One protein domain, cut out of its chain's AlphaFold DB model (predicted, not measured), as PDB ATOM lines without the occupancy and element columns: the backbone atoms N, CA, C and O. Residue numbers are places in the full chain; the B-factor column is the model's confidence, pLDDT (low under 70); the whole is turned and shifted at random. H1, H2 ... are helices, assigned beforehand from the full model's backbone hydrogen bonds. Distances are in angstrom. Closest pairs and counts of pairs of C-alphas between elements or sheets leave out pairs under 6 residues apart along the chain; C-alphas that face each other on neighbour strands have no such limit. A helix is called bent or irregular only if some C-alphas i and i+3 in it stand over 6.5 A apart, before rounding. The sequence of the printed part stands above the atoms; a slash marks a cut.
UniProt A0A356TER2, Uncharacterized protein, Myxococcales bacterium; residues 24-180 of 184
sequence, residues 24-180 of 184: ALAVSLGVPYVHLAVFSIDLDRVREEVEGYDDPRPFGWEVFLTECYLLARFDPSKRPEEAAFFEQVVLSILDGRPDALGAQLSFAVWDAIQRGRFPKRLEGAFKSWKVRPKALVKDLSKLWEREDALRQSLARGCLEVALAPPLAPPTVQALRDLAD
ATOM      1  N   ALA A  24      19.679 120.424  24.298       87.69
ATOM      2  CA  ALA A  24      20.951 120.482  23.593       87.69
ATOM      3  C   ALA A  24      20.863 121.469  22.423       87.69
ATOM      4  O   ALA A  24      21.773 122.282  22.266       87.69
ATOM      5  N   LEU A  25      19.742 121.480  21.693       89.88
ATOM      6  CA  LEU A  25      19.479 122.491  20.669       89.88
ATOM      7  C   LEU A  25      19.317 123.894  21.254       89.88
ATOM      8  O   LEU A  25      19.851 124.844  20.697       89.88
ATOM      9  N   ALA A  26      18.657 124.053  22.402       91.69
ATOM     10  CA  ALA A  26      18.576 125.355  23.066       91.69
ATOM     11  C   ALA A  26      19.956 125.900  23.458       91.69
ATOM     12  O   ALA A  26      20.204 127.098  23.335       91.69
ATOM     13  N   VAL A  27      20.871 125.027  23.885       91.44
ATOM     14  CA  VAL A  27      22.254 125.404  24.195       91.44
ATOM     15  C   VAL A  27      23.052 125.726  22.927       91.44
ATOM     16  O   VAL A  27      23.824 126.681  22.941       91.44
ATOM     17  N   SER A  28      22.888 124.960  21.844       93.31
ATOM     18  CA  SER A  28      23.696 125.118  20.626       93.31
ATOM     19  C   SER A  28      23.180 126.202  19.673       93.31
ATOM     20  O   SER A  28      23.976 126.959  19.123       93.31
ATOM     21  N   LEU A  29      21.864 126.287  19.478       93.69
ATOM     22  CA  LEU A  29      21.188 127.197  18.546       93.69
ATOM     23  C   LEU A  29      20.684 128.475  19.230       93.69
ATOM     24  O   LEU A  29      20.340 129.447  18.556       93.69
ATOM     25  N   GLY A  30      20.652 128.491  20.563       94.56
ATOM     26  CA  GLY A  30      20.396 129.682  21.363       94.56
ATOM     27  C   GLY A  30      18.982 130.251  21.230       94.56
ATOM     28  O   GLY A  30      17.998 129.547  20.990       94.56
ATOM     29  N   VAL A  31      18.888 131.570  21.415       95.31
ATOM     30  CA  VAL A  31      17.620 132.317  21.498       95.31
ATOM     31  C   VAL A  31      16.698 132.111  20.286       95.31
ATOM     32  O   VAL A  31      15.507 131.895  20.515       95.31
ATOM     33  N   PRO A  32      17.175 132.117  19.021       95.25
ATOM     34  CA  PRO A  32      16.305 131.874  17.868       95.25
ATOM     35  C   PRO A  32      15.555 130.540  17.938       95.25
ATOM     36  O   PRO A  32      14.366 130.491  17.630       95.25
ATOM     37  N   TYR A  33      16.222 129.476  18.399       95.38
ATOM     38  CA  TYR A  33      15.587 128.174  18.587       95.38
ATOM     39  C   TYR A  33      14.565 128.194  19.717       95.38
ATOM     40  O   TYR A  33      13.450 127.717  19.534       95.38
ATOM     41  N   VAL A  34      14.916 128.784  20.862       94.56
ATOM     42  CA  VAL A  34      13.995 128.879  22.002       94.56
ATOM     43  C   VAL A  34      12.726 129.626  21.596       94.56
ATOM     44  O   VAL A  34      11.631 129.141  21.853       94.56
ATOM     45  N   HIS A  35      12.849 130.763  20.910       96.69
ATOM     46  CA  HIS A  35      11.688 131.527  20.451       96.69
ATOM     47  C   HIS A  35      10.852 130.759  19.429       96.69
ATOM     48  O   HIS A  35       9.628 130.791  19.510       96.69
ATOM     49  N   LEU A  36      11.495 130.051  18.497       96.31
ATOM     50  CA  LEU A  36      10.798 129.200  17.540       96.31
ATOM     51  C   LEU A  36      10.018 128.077  18.235       96.31
ATOM     52  O   LEU A  36       8.827 127.919  17.990       96.31
ATOM     53  N   ALA A  37      10.674 127.332  19.125       93.56
ATOM     54  CA  ALA A  37      10.051 126.235  19.852       93.56
ATOM     55  C   ALA A  37       8.888 126.737  20.718       93.56
ATOM     56  O   ALA A  37       7.802 126.172  20.656       93.56
ATOM     57  N   VAL A  38       9.086 127.824  21.472       95.00
ATOM     58  CA  VAL A  38       8.036 128.447  22.294       95.00
ATOM     59  C   VAL A  38       6.845 128.891  21.445       95.00
ATOM     60  O   VAL A  38       5.715 128.586  21.812       95.00
ATOM     61  N   PHE A  39       7.086 129.542  20.301       96.88
ATOM     62  CA  PHE A  39       6.013 129.957  19.397       96.88
ATOM     63  C   PHE A  39       5.188 128.755  18.929       96.88
ATOM     64  O   PHE A  39       3.967 128.761  19.042       96.88
ATOM     65  N   SER A  40       5.842 127.690  18.457       94.69
ATOM     66  CA  SER A  40       5.139 126.483  18.015       94.69
ATOM     67  C   SER A  40       4.381 125.794  19.157       94.69
ATOM     68  O   SER A  40       3.238 125.388  18.971       94.69
ATOM     69  N   ILE A  41       4.959 125.704  20.355       93.31
ATOM     70  CA  ILE A  41       4.274 125.122  21.520       93.31
ATOM     71  C   ILE A  41       3.023 125.927  21.876       93.31
ATOM     72  O   ILE A  41       1.964 125.350  22.093       93.31
ATOM     73  N   ASP A  42       3.126 127.253  21.933       95.62
ATOM     74  CA  ASP A  42       1.996 128.106  22.291       95.62
ATOM     75  C   ASP A  42       0.866 128.040  21.255       95.62
ATOM     76  O   ASP A  42      -0.301 128.032  21.637       95.62
ATOM     77  N   LEU A  43       1.185 127.932  19.965       94.88
ATOM     78  CA  LEU A  43       0.196 127.750  18.895       94.88
ATOM     79  C   LEU A  43      -0.559 126.424  19.026       94.88
ATOM     80  O   LEU A  43      -1.780 126.402  18.873       94.88
ATOM     81  N   ASP A  44       0.144 125.344  19.370       91.62
ATOM     82  CA  ASP A  44      -0.494 124.058  19.657       91.62
ATOM     83  C   ASP A  44      -1.381 124.132  20.901       91.62
ATOM     84  O   ASP A  44      -2.490 123.610  20.888       91.62
ATOM     85  N   ARG A  45      -0.950 124.841  21.948       92.50
ATOM     86  CA  ARG A  45      -1.769 125.056  23.152       92.50
ATOM     87  C   ARG A  45      -3.027 125.866  22.851       92.50
ATOM     88  O   ARG A  45      -4.089 125.554  23.375       92.50
ATOM     89  N   VAL A  46      -2.924 126.890  21.999       93.06
ATOM     90  CA  VAL A  46      -4.099 127.625  21.513       93.06
ATOM     91  C   VAL A  46      -5.027 126.674  20.765       93.06
ATOM     92  O   VAL A  46      -6.222 126.703  21.033       93.06
ATOM     93  N   ARG A  47      -4.503 125.839  19.858       91.19
ATOM     94  CA  ARG A  47      -5.290 124.827  19.140       91.19
ATOM     95  C   ARG A  47      -5.993 123.880  20.103       91.19
ATOM     96  O   ARG A  47      -7.183 123.678  19.951       91.19
ATOM     97  N   GLU A  48      -5.312 123.345  21.104       89.88
ATOM     98  CA  GLU A  48      -5.931 122.431  22.072       89.88
ATOM     99  C   GLU A  48      -7.042 123.092  22.899       89.88
ATOM    100  O   GLU A  48      -8.070 122.467  23.139       89.88
ATOM    101  N   GLU A  49      -6.868 124.353  23.304       90.38
ATOM    102  CA  GLU A  49      -7.865 125.082  24.106       90.38
ATOM    103  C   GLU A  49      -9.167 125.340  23.338       90.38
ATOM    104  O   GLU A  49     -10.246 125.454  23.915       90.38
ATOM    105  N   VAL A  50      -9.065 125.468  22.021       87.50
ATOM    106  CA  VAL A  50     -10.175 125.905  21.172       87.50
ATOM    107  C   VAL A  50     -10.723 124.813  20.262       87.50
ATOM    108  O   VAL A  50     -11.752 125.022  19.624       87.50
ATOM    109  N   GLU A  51     -10.045 123.667  20.190       79.38
ATOM    110  CA  GLU A  51     -10.421 122.533  19.356       79.38
ATOM    111  C   GLU A  51     -11.755 121.946  19.843       79.38
ATOM    112  O   GLU A  51     -11.887 121.413  20.944       79.38
ATOM    113  N   GLY A  52     -12.779 122.068  18.996       70.62
ATOM    114  CA  GLY A  52     -14.148 121.641  19.263       70.62
ATOM    115  C   GLY A  52     -15.015 121.747  18.006       70.62
ATOM    116  O   GLY A  52     -14.578 122.274  16.985       70.62
ATOM    117  N   TYR A  53     -16.255 121.249  18.064       52.16
ATOM    118  CA  TYR A  53     -17.171 121.216  16.906       52.16
ATOM    119  C   TYR A  53     -17.511 122.612  16.343       52.16
ATOM    120  O   TYR A  53     -17.934 122.712  15.194       52.16
ATOM    121  N   ASP A  54     -17.285 123.664  17.139       67.25
ATOM    122  CA  ASP A  54     -17.608 125.056  16.828       67.25
ATOM    123  C   ASP A  54     -16.368 125.956  16.640       67.25
ATOM    124  O   ASP A  54     -16.533 127.174  16.590       67.25
ATOM    125  N   ASP A  55     -15.137 125.422  16.542       73.94
ATOM    126  CA  ASP A  55     -13.967 126.274  16.250       73.94
ATOM    127  C   ASP A  55     -14.125 126.897  14.850       73.94
ATOM    128  O   ASP A  55     -14.098 126.174  13.850       73.94
ATOM    129  N   PRO A  56     -14.292 128.230  14.724       80.12
ATOM    130  CA  PRO A  56     -14.514 128.860  13.426       80.12
ATOM    131  C   PRO A  56     -13.237 128.929  12.579       80.12
ATOM    132  O   PRO A  56     -13.281 129.376  11.428       80.12
ATOM    133  N   ARG A  57     -12.083 128.558  13.144       84.44
ATOM    134  CA  ARG A  57     -10.812 128.589  12.428       84.44
ATOM    135  C   ARG A  57     -10.709 127.443  11.425       84.44
ATOM    136  O   ARG A  57     -11.199 126.342  11.662       84.44
ATOM    137  N   PRO A  58     -10.054 127.679  10.281       85.12
ATOM    138  CA  PRO A  58      -9.922 126.651   9.267       85.12
ATOM    139  C   PRO A  58      -8.947 125.555   9.712       85.12
ATOM    140  O   PRO A  58      -7.972 125.824  10.402       85.12
ATOM    141  N   PHE A  59      -9.167 124.320   9.264       85.19
ATOM    142  CA  PHE A  59      -8.257 123.205   9.535       85.19
ATOM    143  C   PHE A  59      -6.803 123.528   9.133       85.19
ATOM    144  O   PHE A  59      -6.561 124.025   8.030       85.19
ATOM    145  N   GLY A  60      -5.839 123.226  10.010       87.25
ATOM    146  CA  GLY A  60      -4.411 123.483   9.786       87.25
ATOM    147  C   GLY A  60      -3.983 124.944   9.967       87.25
ATOM    148  O   GLY A  60      -2.889 125.319   9.537       87.25
ATOM    149  N   TRP A  61      -4.822 125.793  10.570       91.94
ATOM    150  CA  TRP A  61      -4.512 127.207  10.795       91.94
ATOM    151  C   TRP A  61      -3.232 127.417  11.618       91.94
ATOM    152  O   TRP A  61      -2.503 128.381  11.383       91.94
ATOM    153  N   GLU A  62      -2.932 126.519  12.554       93.00
ATOM    154  CA  GLU A  62      -1.759 126.560  13.425       93.00
ATOM    155  C   GLU A  62      -0.461 126.343  12.639       93.00
ATOM    156  O   GLU A  62       0.549 127.005  12.892       93.00
ATOM    157  N   VAL A  63      -0.503 125.467  11.632       93.25
ATOM    158  CA  VAL A  63       0.609 125.212  10.711       93.25
ATOM    159  C   VAL A  63       0.825 126.430   9.822       93.25
ATOM    160  O   VAL A  63       1.953 126.907   9.708       93.25
ATOM    161  N   PHE A  64      -0.253 126.973   9.250       94.94
ATOM    162  CA  PHE A  64      -0.205 128.181   8.425       94.94
ATOM    163  C   PHE A  64       0.378 129.377   9.191       94.94
ATOM    164  O   PHE A  64       1.264 130.070   8.688       94.94
ATOM    165  N   LEU A  65      -0.071 129.608  10.428       96.12
ATOM    166  CA  LEU A  65       0.408 130.729  11.233       96.12
ATOM    167  C   LEU A  65       1.856 130.514  11.706       96.12
ATOM    168  O   LEU A  65       2.633 131.469  11.756       96.12
ATOM    169  N   THR A  66       2.248 129.260  11.964       96.75
ATOM    170  CA  THR A  66       3.652 128.887  12.197       96.75
ATOM    171  C   THR A  66       4.512 129.174  10.971       96.75
ATOM    172  O   THR A  66       5.562 129.793  11.114       96.75
ATOM    173  N   GLU A  67       4.078 128.826   9.759       96.31
ATOM    174  CA  GLU A  67       4.821 129.170   8.541       96.31
ATOM    175  C   GLU A  67       4.917 130.686   8.340       96.31
ATOM    176  O   GLU A  67       5.999 131.188   8.046       96.31
ATOM    177  N   CYS A  68       3.843 131.445   8.577       96.81
ATOM    178  CA  CYS A  68       3.898 132.910   8.517       96.81
ATOM    179  C   CYS A  68       4.970 133.481   9.461       96.81
ATOM    180  O   CYS A  68       5.742 134.356   9.064       96.81
ATOM    181  N   TYR A  69       5.067 132.958  10.689       97.19
ATOM    182  CA  TYR A  69       6.137 133.316  11.622       97.19
ATOM    183  C   TYR A  69       7.528 132.976  11.067       97.19
ATOM    184  O   TYR A  69       8.438 133.808  11.126       97.19
ATOM    185  N   LEU A  70       7.695 131.778  10.494       97.19
ATOM    186  CA  LEU A  70       8.956 131.353   9.886       97.19
ATOM    187  C   LEU A  70       9.396 132.307   8.771       97.19
ATOM    188  O   LEU A  70      10.544 132.746   8.760       97.19
ATOM    189  N   LEU A  71       8.481 132.653   7.867       95.44
ATOM    190  CA  LEU A  71       8.751 133.525   6.723       95.44
ATOM    191  C   LEU A  71       9.034 134.975   7.129       95.44
ATOM    192  O   LEU A  71       9.795 135.656   6.447       95.44
ATOM    193  N   ALA A  72       8.456 135.443   8.238       94.50
ATOM    194  CA  ALA A  72       8.714 136.779   8.767       94.50
ATOM    195  C   ALA A  72      10.082 136.895   9.466       94.50
ATOM    196  O   ALA A  72      10.648 137.984   9.547       94.50
ATOM    197  N   ARG A  73      10.619 135.794  10.012       94.75
ATOM    198  CA  ARG A  73      11.841 135.816  10.839       94.75
ATOM    199  C   ARG A  73      13.077 135.255  10.138       94.75
ATOM    200  O   ARG A  73      14.191 135.715  10.410       94.75
ATOM    201  N   PHE A  74      12.902 134.310   9.222       95.94
ATOM    202  CA  PHE A  74      13.992 133.561   8.606       95.94
ATOM    203  C   PHE A  74      13.981 133.686   7.075       95.94
ATOM    204  O   PHE A  74      12.938 133.750   6.435       95.94
ATOM    205  N   ASP A  75      15.174 133.700   6.484       95.44
ATOM    206  CA  ASP A  75      15.417 133.663   5.040       95.44
ATOM    207  C   ASP A  75      16.585 132.694   4.748       95.44
ATOM    208  O   ASP A  75      17.690 133.121   4.386       95.44
ATOM    209  N   PRO A  76      16.367 131.369   4.894       93.62
ATOM    210  CA  PRO A  76      17.403 130.348   4.704       93.62
ATOM    211  C   PRO A  76      17.916 130.240   3.258       93.62
ATOM    212  O   PRO A  76      18.902 129.541   2.993       93.62
ATOM    213  N   SER A  77      17.254 130.920   2.316       91.12
ATOM    214  CA  SER A  77      17.701 131.064   0.930       91.12
ATOM    215  C   SER A  77      18.840 132.081   0.804       91.12
ATOM    216  O   SER A  77      19.708 131.907  -0.050       91.12
ATOM    217  N   LYS A  78      18.873 133.107   1.666       92.31
ATOM    218  CA  LYS A  78      19.941 134.124   1.704       92.31
ATOM    219  C   LYS A  78      20.939 133.924   2.842       92.31
ATOM    220  O   LYS A  78      22.069 134.389   2.727       92.31
ATOM    221  N   ARG A  79      20.538 133.233   3.911       93.88
ATOM    222  CA  ARG A  79      21.325 132.994   5.130       93.88
ATOM    223  C   ARG A  79      21.592 131.496   5.316       93.88
ATOM    224  O   ARG A  79      20.750 130.785   5.867       93.88
ATOM    225  N   PRO A  80      22.713 130.952   4.800       90.75
ATOM    226  CA  PRO A  80      22.977 129.514   4.828       90.75
ATOM    227  C   PRO A  80      23.007 128.885   6.223       90.75
ATOM    228  O   PRO A  80      22.633 127.723   6.371       90.75
ATOM    229  N   GLU A  81      23.414 129.644   7.234       94.25
ATOM    230  CA  GLU A  81      23.381 129.261   8.641       94.25
ATOM    231  C   GLU A  81      21.960 128.955   9.134       94.25
ATOM    232  O   GLU A  81      21.774 128.041   9.933       94.25
ATOM    233  N   GLU A  82      20.938 129.629   8.595       95.31
ATOM    234  CA  GLU A  82      19.539 129.352   8.932       95.31
ATOM    235  C   GLU A  82      19.048 128.051   8.295       95.31
ATOM    236  O   GLU A  82      18.225 127.346   8.871       95.31
ATOM    237  N   ALA A  83      19.585 127.671   7.134       93.50
ATOM    238  CA  ALA A  83      19.295 126.353   6.579       93.50
ATOM    239  C   ALA A  83      19.877 125.240   7.470       93.50
ATOM    240  O   ALA A  83      19.175 124.284   7.784       93.50
ATOM    241  N   ALA A  84      21.120 125.388   7.940       94.06
ATOM    242  CA  ALA A  84      21.717 124.436   8.881       94.06
ATOM    243  C   ALA A  84      20.977 124.403  10.234       94.06
ATOM    244  O   ALA A  84      20.883 123.351  10.869       94.06
ATOM    245  N   PHE A  85      20.432 125.543  10.668       96.00
ATOM    246  CA  PHE A  85      19.535 125.632  11.819       96.00
ATOM    247  C   PHE A  85      18.266 124.794  11.601       96.00
ATOM    248  O   PHE A  85      17.976 123.917  12.412       96.00
ATOM    249  N   PHE A  86      17.538 124.994  10.495       95.75
ATOM    250  CA  PHE A  86      16.296 124.255  10.236       95.75
ATOM    251  C   PHE A  86      16.522 122.763  10.018       95.75
ATOM    252  O   PHE A  86      15.688 121.968  10.440       95.75
ATOM    253  N   GLU A  87      17.640 122.371   9.411       93.44
ATOM    254  CA  GLU A  87      18.005 120.960   9.275       93.44
ATOM    255  C   GLU A  87      18.126 120.284  10.647       93.44
ATOM    256  O   GLU A  87      17.501 119.250  10.873       93.44
ATOM    257  N   GLN A  88      18.840 120.899  11.596       92.31
ATOM    258  CA  GLN A  88      18.976 120.369  12.959       92.31
ATOM    259  C   GLN A  88      17.643 120.331  13.714       92.31
ATOM    260  O   GLN A  88      17.344 119.338  14.377       92.31
ATOM    261  N   VAL A  89      16.833 121.389  13.604       92.06
ATOM    262  CA  VAL A  89      15.524 121.470  14.270       92.06
ATOM    263  C   VAL A  89      14.575 120.396  13.747       92.06
ATOM    264  O   VAL A  89      13.991 119.659  14.536       92.06
ATOM    265  N   VAL A  90      14.444 120.272  12.424       90.88
ATOM    266  CA  VAL A  90      13.562 119.278  11.801       90.88
ATOM    267  C   VAL A  90      14.014 117.862  12.141       90.88
ATOM    268  O   VAL A  90      13.179 117.047  12.524       90.88
ATOM    269  N   LEU A  91      15.316 117.566  12.048       88.94
ATOM    270  CA  LEU A  91      15.839 116.246  12.409       88.94
ATOM    271  C   LEU A  91      15.547 115.914  13.874       88.94
ATOM    272  O   LEU A  91      15.042 114.835  14.156       88.94
ATOM    273  N   SER A  92      15.766 116.853  14.796       86.62
ATOM    274  CA  SER A  92      15.465 116.649  16.218       86.62
ATOM    275  C   SER A  92      13.986 116.337  16.475       86.62
ATOM    276  O   SER A  92      13.680 115.473  17.296       86.62
ATOM    277  N   ILE A  93      13.067 116.981  15.749       85.81
ATOM    278  CA  ILE A  93      11.628 116.714  15.885       85.81
ATOM    279  C   ILE A  93      11.259 115.359  15.268       85.81
ATOM    280  O   ILE A  93      10.557 114.571  15.903       85.81
ATOM    281  N   LEU A  94      11.725 115.072  14.048       82.69
ATOM    282  CA  LEU A  94      11.372 113.849  13.316       82.69
ATOM    283  C   LEU A  94      12.013 112.584  13.897       82.69
ATOM    284  O   LEU A  94      11.394 111.522  13.846       82.69
ATOM    285  N   ASP A  95      13.220 112.692  14.454       79.69
ATOM    286  CA  ASP A  95      13.894 111.605  15.175       79.69
ATOM    287  C   ASP A  95      13.390 111.478  16.629       79.69
ATOM    288  O   ASP A  95      13.712 110.514  17.329       79.69
ATOM    289  N   GLY A  96      12.598 112.454  17.087       71.88
ATOM    290  CA  GLY A  96      12.008 112.532  18.418       71.88
ATOM    291  C   GLY A  96      10.655 111.819  18.553       71.88
ATOM    292  O   GLY A  96      10.414 110.748  17.993       71.88
ATOM    293  N   ARG A  97       9.763 112.395  19.374       64.12
ATOM    294  CA  ARG A  97       8.412 111.868  19.636       64.12
ATOM    295  C   ARG A  97       7.355 112.668  18.854       64.12
ATOM    296  O   ARG A  97       7.258 113.873  19.072       64.12
ATOM    297  N   PRO A  98       6.556 112.031  17.977       57.53
ATOM    298  CA  PRO A  98       5.627 112.726  17.080       57.53
ATOM    299  C   PRO A  98       4.372 113.299  17.763       57.53
ATOM    300  O   PRO A  98       3.622 114.020  17.116       57.53
ATOM    301  N   ASP A  99       4.128 112.983  19.038       63.16
ATOM    302  CA  ASP A  99       2.987 113.434  19.853       63.16
ATOM    303  C   ASP A  99       3.306 114.656  20.740       63.16
ATOM    304  O   ASP A  99       2.552 114.986  21.651       63.16
ATOM    305  N   ALA A 100       4.440 115.321  20.509       72.56
ATOM    306  CA  ALA A 100       4.854 116.490  21.275       72.56
ATOM    307  C   ALA A 100       4.191 117.794  20.786       72.56
ATOM    308  O   ALA A 100       4.099 118.031  19.585       72.56
ATOM    309  N   LEU A 101       3.842 118.691  21.715       75.94
ATOM    310  CA  LEU A 101       3.465 120.078  21.427       75.94
ATOM    311  C   LEU A 101       4.570 120.774  20.635       75.94
ATOM    312  O   LEU A 101       5.746 120.749  21.025       75.94
ATOM    313  N   GLY A 102       4.178 121.438  19.559       80.38
ATOM    314  CA  GLY A 102       5.064 122.059  18.591       80.38
ATOM    315  C   GLY A 102       5.403 121.153  17.399       80.38
ATOM    316  O   GLY A 102       6.143 121.586  16.515       80.38
ATOM    317  N   ALA A 103       4.896 119.913  17.324       80.62
ATOM    318  CA  ALA A 103       5.199 118.991  16.222       80.62
ATOM    319  C   ALA A 103       4.748 119.517  14.844       80.62
ATOM    320  O   ALA A 103       5.353 119.172  13.820       80.62
ATOM    321  N   GLN A 104       3.755 120.409  14.807       87.44
ATOM    322  CA  GLN A 104       3.288 121.090  13.600       87.44
ATOM    323  C   GLN A 104       4.391 121.918  12.914       87.44
ATOM    324  O   GLN A 104       4.329 122.141  11.701       87.44
ATOM    325  N   LEU A 105       5.444 122.312  13.645       92.19
ATOM    326  CA  LEU A 105       6.598 123.040  13.108       92.19
ATOM    327  C   LEU A 105       7.270 122.315  11.936       92.19
ATOM    328  O   LEU A 105       7.589 122.938  10.924       92.19
ATOM    329  N   SER A 106       7.461 120.998  12.036       90.12
ATOM    330  CA  SER A 106       8.077 120.220  10.953       90.12
ATOM    331  C   SER A 106       7.239 120.291   9.678       90.12
ATOM    332  O   SER A 106       7.786 120.392   8.581       90.12
ATOM    333  N   PHE A 107       5.909 120.294   9.814       90.56
ATOM    334  CA  PHE A 107       5.019 120.456   8.672       90.56
ATOM    335  C   PHE A 107       5.115 121.869   8.087       90.56
ATOM    336  O   PHE A 107       5.240 121.991   6.874       90.56
ATOM    337  N   ALA A 108       5.130 122.916   8.916       93.94
ATOM    338  CA  ALA A 108       5.279 124.300   8.450       93.94
ATOM    339  C   ALA A 108       6.597 124.519   7.680       93.94
ATOM    340  O   ALA A 108       6.614 125.142   6.622       93.94
ATOM    341  N   VAL A 109       7.709 123.949   8.160       94.94
ATOM    342  CA  VAL A 109       8.992 123.998   7.437       94.94
ATOM    343  C   VAL A 109       8.904 123.231   6.116       94.94
ATOM    344  O   VAL A 109       9.411 123.694   5.094       94.94
ATOM    345  N   TRP A 110       8.260 122.064   6.112       93.12
ATOM    346  CA  TRP A 110       8.066 121.282   4.896       93.12
ATOM    347  C   TRP A 110       7.205 122.018   3.857       93.12
ATOM    348  O   TRP A 110       7.601 122.065   2.689       93.12
ATOM    349  N   ASP A 111       6.079 122.614   4.259       92.94
ATOM    350  CA  ASP A 111       5.174 123.348   3.361       92.94
ATOM    351  C   ASP A 111       5.885 124.566   2.747       92.94
ATOM    352  O   ASP A 111       5.893 124.716   1.521       92.94
ATOM    353  N   ALA A 112       6.652 125.317   3.547       94.69
ATOM    354  CA  ALA A 112       7.501 126.406   3.063       94.69
ATOM    355  C   ALA A 112       8.511 125.954   1.992       94.69
ATOM    356  O   ALA A 112       8.774 126.680   1.025       94.69
ATOM    357  N   ILE A 113       9.086 124.751   2.124       94.75
ATOM    358  CA  ILE A 113       9.985 124.178   1.109       94.75
ATOM    359  C   ILE A 113       9.205 123.835  -0.165       94.75
ATOM    360  O   ILE A 113       9.647 124.177  -1.263       94.75
ATOM    361  N   GLN A 114       8.041 123.186  -0.047       92.06
ATOM    362  CA  GLN A 114       7.234 122.802  -1.214       92.06
ATOM    363  C   GLN A 114       6.691 124.012  -1.981       92.06
ATOM    364  O   GLN A 114       6.634 123.988  -3.210       92.06
ATOM    365  N   ARG A 115       6.362 125.093  -1.270       91.94
ATOM    366  CA  ARG A 115       5.968 126.392  -1.834       91.94
ATOM    367  C   ARG A 115       7.149 127.194  -2.397       91.94
ATOM    368  O   ARG A 115       6.952 128.291  -2.914       91.94
ATOM    369  N   GLY A 116       8.377 126.681  -2.299       93.94
ATOM    370  CA  GLY A 116       9.585 127.340  -2.801       93.94
ATOM    371  C   GLY A 116      10.001 128.580  -2.007       93.94
ATOM    372  O   GLY A 116      10.779 129.389  -2.508       93.94
ATOM    373  N   ARG A 117       9.482 128.748  -0.785       95.00
ATOM    374  CA  ARG A 117       9.855 129.838   0.126       95.00
ATOM    375  C   ARG A 117      11.147 129.520   0.871       95.00
ATOM    376  O   ARG A 117      11.965 130.409   1.097       95.00
ATOM    377  N   PHE A 118      11.346 128.250   1.210       96.44
ATOM    378  CA  PHE A 118      12.582 127.717   1.780       96.44
ATOM    379  C   PHE A 118      13.369 126.905   0.733       96.44
ATOM    380  O   PHE A 118      12.785 126.372  -0.215       96.44
ATOM    381  N   PRO A 119      14.704 126.793   0.864       95.62
ATOM    382  CA  PRO A 119      15.535 126.165  -0.155       95.62
ATOM    383  C   PRO A 119      15.339 124.641  -0.202       95.62
ATOM    384  O   PRO A 119      15.409 123.960   0.821       95.62
ATOM    385  N   LYS A 120      15.226 124.085  -1.418       94.62
ATOM    386  CA  LYS A 120      15.011 122.641  -1.667       94.62
ATOM    387  C   LYS A 120      16.024 121.706  -1.001       94.62
ATOM    388  O   LYS A 120      15.700 120.560  -0.720       94.62
ATOM    389  N   ARG A 121      17.246 122.168  -0.709       93.25
ATOM    390  CA  ARG A 121      18.256 121.351  -0.008       93.25
ATOM    391  C   ARG A 121      17.773 120.822   1.352       93.25
ATOM    392  O   ARG A 121      18.226 119.766   1.772       93.25
ATOM    393  N   LEU A 122      16.835 121.521   1.999       93.69
ATOM    394  CA  LEU A 122      16.261 121.123   3.287       93.69
ATOM    395  C   LEU A 122      15.352 119.890   3.198       93.69
ATOM    396  O   LEU A 122      15.091 119.262   4.219       93.69
ATOM    397  N   GLU A 123      14.915 119.477   2.000       92.56
ATOM    398  CA  GLU A 123      14.121 118.249   1.826       92.56
ATOM    399  C   GLU A 123      14.842 117.003   2.361       92.56
ATOM    400  O   GLU A 123      14.194 116.035   2.763       92.56
ATOM    401  N   GLY A 124      16.180 117.035   2.413       90.00
ATOM    402  CA  GLY A 124      16.999 115.963   2.970       90.00
ATOM    403  C   GLY A 124      16.666 115.624   4.426       90.00
ATOM    404  O   GLY A 124      16.702 114.443   4.775       90.00
ATOM    405  N   ALA A 125      16.269 116.616   5.230       89.31
ATOM    406  CA  ALA A 125      15.899 116.430   6.633       89.31
ATOM    407  C   ALA A 125      14.596 115.625   6.803       89.31
ATOM    408  O   ALA A 125      14.384 114.991   7.828       89.31
ATOM    409  N   PHE A 126      13.742 115.581   5.775       89.88
ATOM    410  CA  PHE A 126      12.427 114.934   5.823       89.88
ATOM    411  C   PHE A 126      12.420 113.492   5.300       89.88
ATOM    412  O   PHE A 126      11.353 112.896   5.145       89.88
ATOM    413  N   LYS A 127      13.588 112.902   5.012       85.31
ATOM    414  CA  LYS A 127      13.692 111.539   4.453       85.31
ATOM    415  C   LYS A 127      13.069 110.461   5.347       85.31
ATOM    416  O   LYS A 127      12.578 109.460   4.827       85.31
ATOM    417  N   SER A 128      13.082 110.647   6.667       79.31
ATOM    418  CA  SER A 128      12.477 109.724   7.638       79.31
ATOM    419  C   SER A 128      10.945 109.814   7.678       79.31
ATOM    420  O   SER A 128      10.282 108.870   8.120       79.31
ATOM    421  N   TRP A 129      10.352 110.892   7.154       81.69
ATOM    422  CA  TRP A 129       8.912 111.123   7.187       81.69
ATOM    423  C   TRP A 129       8.187 110.404   6.041       81.69
ATOM    424  O   TRP A 129       7.969 110.939   4.953       81.69
ATOM    425  N   LYS A 130       7.819 109.142   6.294       71.69
ATOM    426  CA  LYS A 130       7.295 108.217   5.271       71.69
ATOM    427  C   LYS A 130       5.882 108.542   4.777       71.69
ATOM    428  O   LYS A 130       5.580 108.293   3.612       71.69
ATOM    429  N   VAL A 131       5.005 109.045   5.646       72.50
ATOM    430  CA  VAL A 131       3.593 109.303   5.320       72.50
ATOM    431  C   VAL A 131       3.260 110.750   5.634       72.50
ATOM    432  O   VAL A 131       3.262 111.158   6.792       72.50
ATOM    433  N   ARG A 132       2.946 111.514   4.588       70.00
ATOM    434  CA  ARG A 132       2.535 112.915   4.707       70.00
ATOM    435  C   ARG A 132       1.009 113.009   4.842       70.00
ATOM    436  O   ARG A 132       0.307 112.336   4.076       70.00
ATOM    437  N   PRO A 133       0.473 113.836   5.756       71.56
ATOM    438  CA  PRO A 133      -0.969 114.005   5.906       71.56
ATOM    439  C   PRO A 133      -1.573 114.744   4.700       71.56
ATOM    440  O   PRO A 133      -1.606 115.968   4.634       71.56
ATOM    441  N   LYS A 134      -2.067 113.978   3.716       74.44
ATOM    442  CA  LYS A 134      -2.600 114.492   2.435       74.44
ATOM    443  C   LYS A 134      -3.750 115.494   2.598       74.44
ATOM    444  O   LYS A 134      -3.865 116.402   1.782       74.44
ATOM    445  N   ALA A 135      -4.597 115.314   3.614       72.56
ATOM    446  CA  ALA A 135      -5.698 116.234   3.908       72.56
ATOM    447  C   ALA A 135      -5.169 117.617   4.320       72.56
ATOM    448  O   ALA A 135      -5.567 118.617   3.731       72.56
ATOM    449  N   LEU A 136      -4.178 117.648   5.218       75.81
ATOM    450  CA  LEU A 136      -3.516 118.875   5.658       75.81
ATOM    451  C   LEU A 136      -2.858 119.623   4.492       75.81
ATOM    452  O   LEU A 136      -3.083 120.815   4.339       75.81
ATOM    453  N   VAL A 137      -2.159 118.915   3.596       75.56
ATOM    454  CA  VAL A 137      -1.587 119.514   2.369       75.56
ATOM    455  C   VAL A 137      -2.661 120.200   1.514       75.56
ATOM    456  O   VAL A 137      -2.453 121.298   1.002       75.56
ATOM    457  N   LYS A 138      -3.809 119.541   1.320       77.31
ATOM    458  CA  LYS A 138      -4.880 120.049   0.453       77.31
ATOM    459  C   LYS A 138      -5.578 121.271   1.046       77.31
ATOM    460  O   LYS A 138      -5.995 122.138   0.288       77.31
ATOM    461  N   ASP A 139      -5.769 121.307   2.358       80.88
ATOM    462  CA  ASP A 139      -6.518 122.385   2.999       80.88
ATOM    463  C   ASP A 139      -5.639 123.598   3.319       80.88
ATOM    464  O   ASP A 139      -6.114 124.725   3.182       80.88
ATOM    465  N   LEU A 140      -4.342 123.402   3.593       84.88
ATOM    466  CA  LEU A 140      -3.383 124.500   3.753       84.88
ATOM    467  C   LEU A 140      -3.256 125.374   2.506       84.88
ATOM    468  O   LEU A 140      -3.182 126.595   2.623       84.88
ATOM    469  N   SER A 141      -3.283 124.783   1.306       85.38
ATOM    470  CA  SER A 141      -3.169 125.551   0.058       85.38
ATOM    471  C   SER A 141      -4.253 126.627  -0.076       85.38
ATOM    472  O   SER A 141      -3.966 127.711  -0.579       85.38
ATOM    473  N   LYS A 142      -5.456 126.374   0.454       87.62
ATOM    474  CA  LYS A 142      -6.573 127.330   0.466       87.62
ATOM    475  C   LYS A 142      -6.333 128.502   1.415       87.62
ATOM    476  O   LYS A 142      -6.833 129.596   1.169       87.62
ATOM    477  N   LEU A 143      -5.587 128.295   2.504       89.94
ATOM    478  CA  LEU A 143      -5.280 129.367   3.460       89.94
ATOM    479  C   LEU A 143      -4.352 130.404   2.831       89.94
ATOM    480  O   LEU A 143      -4.523 131.608   3.010       89.94
ATOM    481  N   TRP A 144      -3.428 129.940   1.998       92.19
ATOM    482  CA  TRP A 144      -2.504 130.804   1.280       92.19
ATOM    483  C   TRP A 144      -3.159 131.678   0.203       92.19
ATOM    484  O   TRP A 144      -2.600 132.711  -0.151       92.19
ATOM    485  N   GLU A 145      -4.355 131.338  -0.287       90.81
ATOM    486  CA  GLU A 145      -5.108 132.197  -1.220       90.81
ATOM    487  C   GLU A 145      -5.567 133.513  -0.567       90.81
ATOM    488  O   GLU A 145      -5.834 134.498  -1.254       90.81
ATOM    489  N   ARG A 146      -5.668 133.536   0.767       88.69
ATOM    490  CA  ARG A 146      -6.109 134.691   1.563       88.69
ATOM    491  C   ARG A 146      -5.089 135.044   2.643       88.69
ATOM    492  O   ARG A 146      -5.481 135.452   3.737       88.69
ATOM    493  N   GLU A 147      -3.804 134.884   2.321       89.75
ATOM    494  CA  GLU A 147      -2.682 134.951   3.261       89.75
ATOM    495  C   GLU A 147      -2.764 136.150   4.213       89.75
ATOM    496  O   GLU A 147      -2.881 135.945   5.416       89.75
ATOM    497  N   ASP A 148      -2.770 137.387   3.710       88.75
ATOM    498  CA  ASP A 148      -2.715 138.574   4.576       88.75
ATOM    499  C   ASP A 148      -3.925 138.685   5.512       88.75
ATOM    500  O   ASP A 148      -3.775 138.944   6.708       88.75
ATOM    501  N   ALA A 149      -5.130 138.452   4.986       88.75
ATOM    502  CA  ALA A 149      -6.359 138.545   5.767       88.75
ATOM    503  C   ALA A 149      -6.432 137.450   6.843       88.75
ATOM    504  O   ALA A 149      -6.811 137.725   7.984       88.75
ATOM    505  N   LEU A 150      -6.057 136.211   6.497       92.44
ATOM    506  CA  LEU A 150      -6.061 135.091   7.435       92.44
ATOM    507  C   LEU A 150      -4.931 135.202   8.454       92.44
ATOM    508  O   LEU A 150      -5.195 135.013   9.635       92.44
ATOM    509  N   ARG A 151      -3.714 135.573   8.042       94.75
ATOM    510  CA  ARG A 151      -2.574 135.806   8.944       94.75
ATOM    511  C   ARG A 151      -2.957 136.790  10.041       94.75
ATOM    512  O   ARG A 151      -2.822 136.465  11.217       94.75
ATOM    513  N   GLN A 152      -3.507 137.945   9.665       94.31
ATOM    514  CA  GLN A 152      -3.905 138.971  10.627       94.31
ATOM    515  C   GLN A 152      -5.040 138.500  11.541       94.31
ATOM    516  O   GLN A 152      -4.954 138.650  12.760       94.31
ATOM    517  N   SER A 153      -6.100 137.923  10.967       94.06
ATOM    518  CA  SER A 153      -7.261 137.469  11.739       94.06
ATOM    519  C   SER A 153      -6.904 136.346  12.714       94.06
ATOM    520  O   SER A 153      -7.351 136.373  13.856       94.06
ATOM    521  N   LEU A 154      -6.101 135.371  12.284       95.12
ATOM    522  CA  LEU A 154      -5.681 134.243  13.115       95.12
ATOM    523  C   LEU A 154      -4.717 134.692  14.210       95.12
ATOM    524  O   LEU A 154      -4.872 134.275  15.356       95.12
ATOM    525  N   ALA A 155      -3.766 135.576  13.891       96.62
ATOM    526  CA  ALA A 155      -2.839 136.112  14.881       96.62
ATOM    527  C   ALA A 155      -3.568 136.872  15.999       96.62
ATOM    528  O   ALA A 155      -3.275 136.663  17.177       96.62
ATOM    529  N   ARG A 156      -4.568 137.697  15.649       95.50
ATOM    530  CA  ARG A 156      -5.439 138.367  16.630       95.50
ATOM    531  C   ARG A 156      -6.256 137.369  17.439       95.50
ATOM    532  O   ARG A 156      -6.235 137.446  18.660       95.50
ATOM    533  N   GLY A 157      -6.879 136.397  16.773       94.00
ATOM    534  CA  GLY A 157      -7.639 135.347  17.446       94.00
ATOM    535  C   GLY A 157      -6.803 134.591  18.481       94.00
ATOM    536  O   GLY A 157      -7.279 134.350  19.581       94.00
ATOM    537  N   CYS A 158      -5.530 134.294  18.190       95.12
ATOM    538  CA  CYS A 158      -4.629 133.650  19.153       95.12
ATOM    539  C   CYS A 158      -4.357 134.516  20.391       95.12
ATOM    540  O   CYS A 158      -4.292 133.988  21.496       95.12
ATOM    541  N   LEU A 159      -4.205 135.835  20.222       96.50
ATOM    542  CA  LEU A 159      -3.965 136.774  21.327       96.50
ATOM    543  C   LEU A 159      -5.169 136.910  22.274       96.50
ATOM    544  O   LEU A 159      -4.997 137.352  23.407       96.50
ATOM    545  N   GLU A 160      -6.367 136.555  21.812       94.62
ATOM    546  CA  GLU A 160      -7.615 136.624  22.581       94.62
ATOM    547  C   GLU A 160      -7.888 135.346  23.392       94.62
ATOM    548  O   GLU A 160      -8.721 135.363  24.300       94.62
ATOM    549  N   VAL A 161      -7.180 134.244  23.112       93.06
ATOM    550  CA  VAL A 161      -7.365 132.974  23.826       93.06
ATOM    551  C   VAL A 161      -6.724 133.040  25.209       93.06
ATOM    552  O   VAL A 161      -5.515 133.230  25.365       93.06
ATOM    553  N   ALA A 162      -7.546 132.851  26.240       92.31
ATOM    554  CA  ALA A 162      -7.099 132.831  27.623       92.31
ATOM    555  C   ALA A 162      -6.471 131.470  27.966       92.31
ATOM    556  O   ALA A 162      -7.175 130.518  28.278       92.31
ATOM    557  N   LEU A 163      -5.139 131.393  27.938       90.06
ATOM    558  CA  LEU A 163      -4.390 130.201  28.343       90.06
ATOM    559  C   LEU A 163      -3.885 130.297  29.789       90.06
ATOM    560  O   LEU A 163      -3.507 131.368  30.270       90.06
ATOM    561  N   ALA A 164      -3.774 129.145  30.453       90.38
ATOM    562  CA  ALA A 164      -3.068 128.994  31.723       90.38
ATOM    563  C   ALA A 164      -1.959 127.927  31.583       90.38
ATOM    564  O   ALA A 164      -2.280 126.750  31.424       90.38
ATOM    565  N   PRO A 165      -0.656 128.292  31.629       91.31
ATOM    566  CA  PRO A 165      -0.091 129.651  31.723       91.31
ATOM    567  C   PRO A 165      -0.394 130.527  30.487       91.31
ATOM    568  O   PRO A 165      -0.712 129.981  29.434       91.31
ATOM    569  N   PRO A 166      -0.277 131.865  30.563       95.44
ATOM    570  CA  PRO A 166      -0.486 132.716  29.391       95.44
ATOM    571  C   PRO A 166       0.545 132.430  28.290       95.44
ATOM    572  O   PRO A 166       1.577 131.801  28.537       95.44
ATOM    573  N   LEU A 167       0.266 132.925  27.081       95.81
ATOM    574  CA  LEU A 167       1.231 132.937  25.979       95.81
ATOM    575  C   LEU A 167       2.555 133.555  26.435       95.81
ATOM    576  O   LEU A 167       2.577 134.577  27.131       95.81
ATOM    577  N   ALA A 168       3.666 132.956  26.020       96.25
ATOM    578  CA  ALA A 168       4.974 133.468  26.375       96.25
ATOM    579  C   ALA A 168       5.214 134.849  25.729       96.25
ATOM    580  O   ALA A 168       4.788 135.082  24.594       96.25
ATOM    581  N   PRO A 169       5.959 135.765  26.382       97.19
ATOM    582  CA  PRO A 169       6.278 137.076  25.815       97.19
ATOM    583  C   PRO A 169       6.809 137.075  24.366       97.19
ATOM    584  O   PRO A 169       6.325 137.894  23.581       97.19
ATOM    585  N   PRO A 170       7.744 136.185  23.950       96.94
ATOM    586  CA  PRO A 170       8.179 136.135  22.552       96.94
ATOM    587  C   PRO A 170       7.053 135.738  21.587       96.94
ATOM    588  O   PRO A 170       6.982 136.301  20.496       96.94
ATOM    589  N   THR A 171       6.144 134.846  21.993       97.62
ATOM    590  CA  THR A 171       4.958 134.482  21.200       97.62
ATOM    591  C   THR A 171       4.006 135.661  21.067       97.62
ATOM    592  O   THR A 171       3.566 135.969  19.964       97.62
ATOM    593  N   VAL A 172       3.726 136.370  22.168       97.88
ATOM    594  CA  VAL A 172       2.855 137.556  22.151       97.88
ATOM    595  C   VAL A 172       3.394 138.609  21.187       97.88
ATOM    596  O   VAL A 172       2.632 139.163  20.397       97.88
ATOM    597  N   GLN A 173       4.703 138.877  21.224       97.50
ATOM    598  CA  GLN A 173       5.312 139.828  20.299       97.50
ATOM    599  C   GLN A 173       5.206 139.344  18.848       97.50
ATOM    600  O   GLN A 173       4.770 140.104  17.992       97.50
ATOM    601  N   ALA A 174       5.536 138.080  18.576       97.19
ATOM    602  CA  ALA A 174       5.443 137.515  17.234       97.19
ATOM    603  C   ALA A 174       4.015 137.567  16.666       97.19
ATOM    604  O   ALA A 174       3.825 137.943  15.514       97.19
ATOM    605  N   LEU A 175       2.998 137.246  17.470       97.50
ATOM    606  CA  LEU A 175       1.597 137.341  17.057       97.50
ATOM    607  C   LEU A 175       1.171 138.791  16.802       97.50
ATOM    608  O   LEU A 175       0.432 139.046  15.856       97.50
ATOM    609  N   ARG A 176       1.652 139.754  17.599       97.00
ATOM    610  CA  ARG A 176       1.408 141.183  17.341       97.00
ATOM    611  C   ARG A 176       2.022 141.631  16.020       97.00
ATOM    612  O   ARG A 176       1.330 142.287  15.252       97.00
ATOM    613  N   ASP A 177       3.259 141.228  15.743       95.69
ATOM    614  CA  ASP A 177       3.937 141.537  14.480       95.69
ATOM    615  C   ASP A 177       3.155 140.963  13.282       95.69
ATOM    616  O   ASP A 177       2.952 141.642  12.283       95.69
ATOM    617  N   LEU A 178       2.650 139.727  13.396       95.50
ATOM    618  CA  LEU A 178       1.854 139.075  12.343       95.50
ATOM    619  C   LEU A 178       0.448 139.680  12.175       95.50
ATOM    620  O   LEU A 178      -0.138 139.588  11.093       95.50
ATOM    621  N   ALA A 179      -0.094 140.280  13.238       93.38
ATOM    622  CA  ALA A 179      -1.395 140.945  13.259       93.38
ATOM    623  C   ALA A 179      -1.376 142.377  12.693       93.38
ATOM    624  O   ALA A 179      -2.455 142.947  12.462       93.38
ATOM    625  N   ASP A 180      -0.186 142.953  12.495       85.88
ATOM    626  CA  ASP A 180       0.011 144.310  11.992       85.88
ATOM    627  C   ASP A 180       0.236 144.307  10.462       85.88
ATOM    628  O   ASP A 180       1.147 143.638   9.967       85.88
TER     629      ASP A 180
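AT A GLANCE: This is residues 24 to 180 of the 184 residues of an uncharacterized protein of Myxococcales bacterium (UniProt A0A356TER2). A compact cluster of mostly crossed helices has H2 at its core, with the long H1 running across one side and H6 packed on H2 at the side away from H1. H4 packs on H2 in the core, H3 and H5 lie side by side at one end and pack on H4, and the hairpin of H7 and H8 packs on H2 towards the other end; H1 reaches from H3 to H8, kinked by 127 degrees near residue 31. The printed part has 157 residues with eight named helices, H1 to H8 in chain order, and no named strand: the class is all helix. It is compact, with a radius of gyration of the C-alphas of 14.8 A, and rounded, spanning 38 by 34 by 30 A.

HOW THE PARTS SIT: H1, residues 24 to 50, is irregular, with C-alphas 28 and 31 9.5 A apart. Its residues 39 to 47 touch the hub, H2, residues 61 to 73, the closest C-alphas being those of Leu 43 and Glu 62 at 5.9 A. H1 and H2 form a helical hairpin, at a shallow tilt of 33 degrees, only just short of steep. H2 touches H4, residues 104 to 114, at a steep tilt of 66 degrees, closest at C-alphas Glu 67 and Ala 108, 4.9 A. H3, residues 80 to 94, and H5, residues 120 to 126, touch at a shallow tilt of 22 degrees, closest at C-alphas Glu 87 and Ala 125, 5.7 A. H3 also touches H4, closest at C-alphas Val 90 and Ser 106, 5.6 A. H7, residues 147 to 160, and H8, residues 169 to 179, form a helical hairpin, closest at C-alphas Gln 152 and Ala 179, 4.1 A. Residues 35 to 42 of H1 touch H8, closest at C-alphas Phe 39 and Thr 171, 5.0 A. H6, residues 134 to 144, touches residues 61 to 64 of H2, closest at C-alphas Phe 64 and Leu 140, 6.7 A, and is apart from H1. Every O i to N i+4 pair is within hydrogen-bond range in H2, H3, H4, H7 and H8, against 20 of 23 in H1, 4 of 7 in H6 and 0 of 3 in H5, where 4 of 4 O i to N i+3 pairs are.

IN THESE COORDINATES: H1 begins at C-alpha 24 (20.951, 120.482, 23.593) and measures 31.7 A from first to last C-alpha. H3 measures 21.3 A, H7 20.0 A and H2 18.5 A. H8 ends at C-alpha 179 (-1.395, 140.945, 13.259).

THE WHOLE: The C-alphas farthest apart, those of Tyr 53 and Pro 80, are 42.7 A apart. The printed part has no cut and no long link. Residues 53 to 54 and 97 to 99 have pLDDT under 70; the mean of the printed part is 89.5.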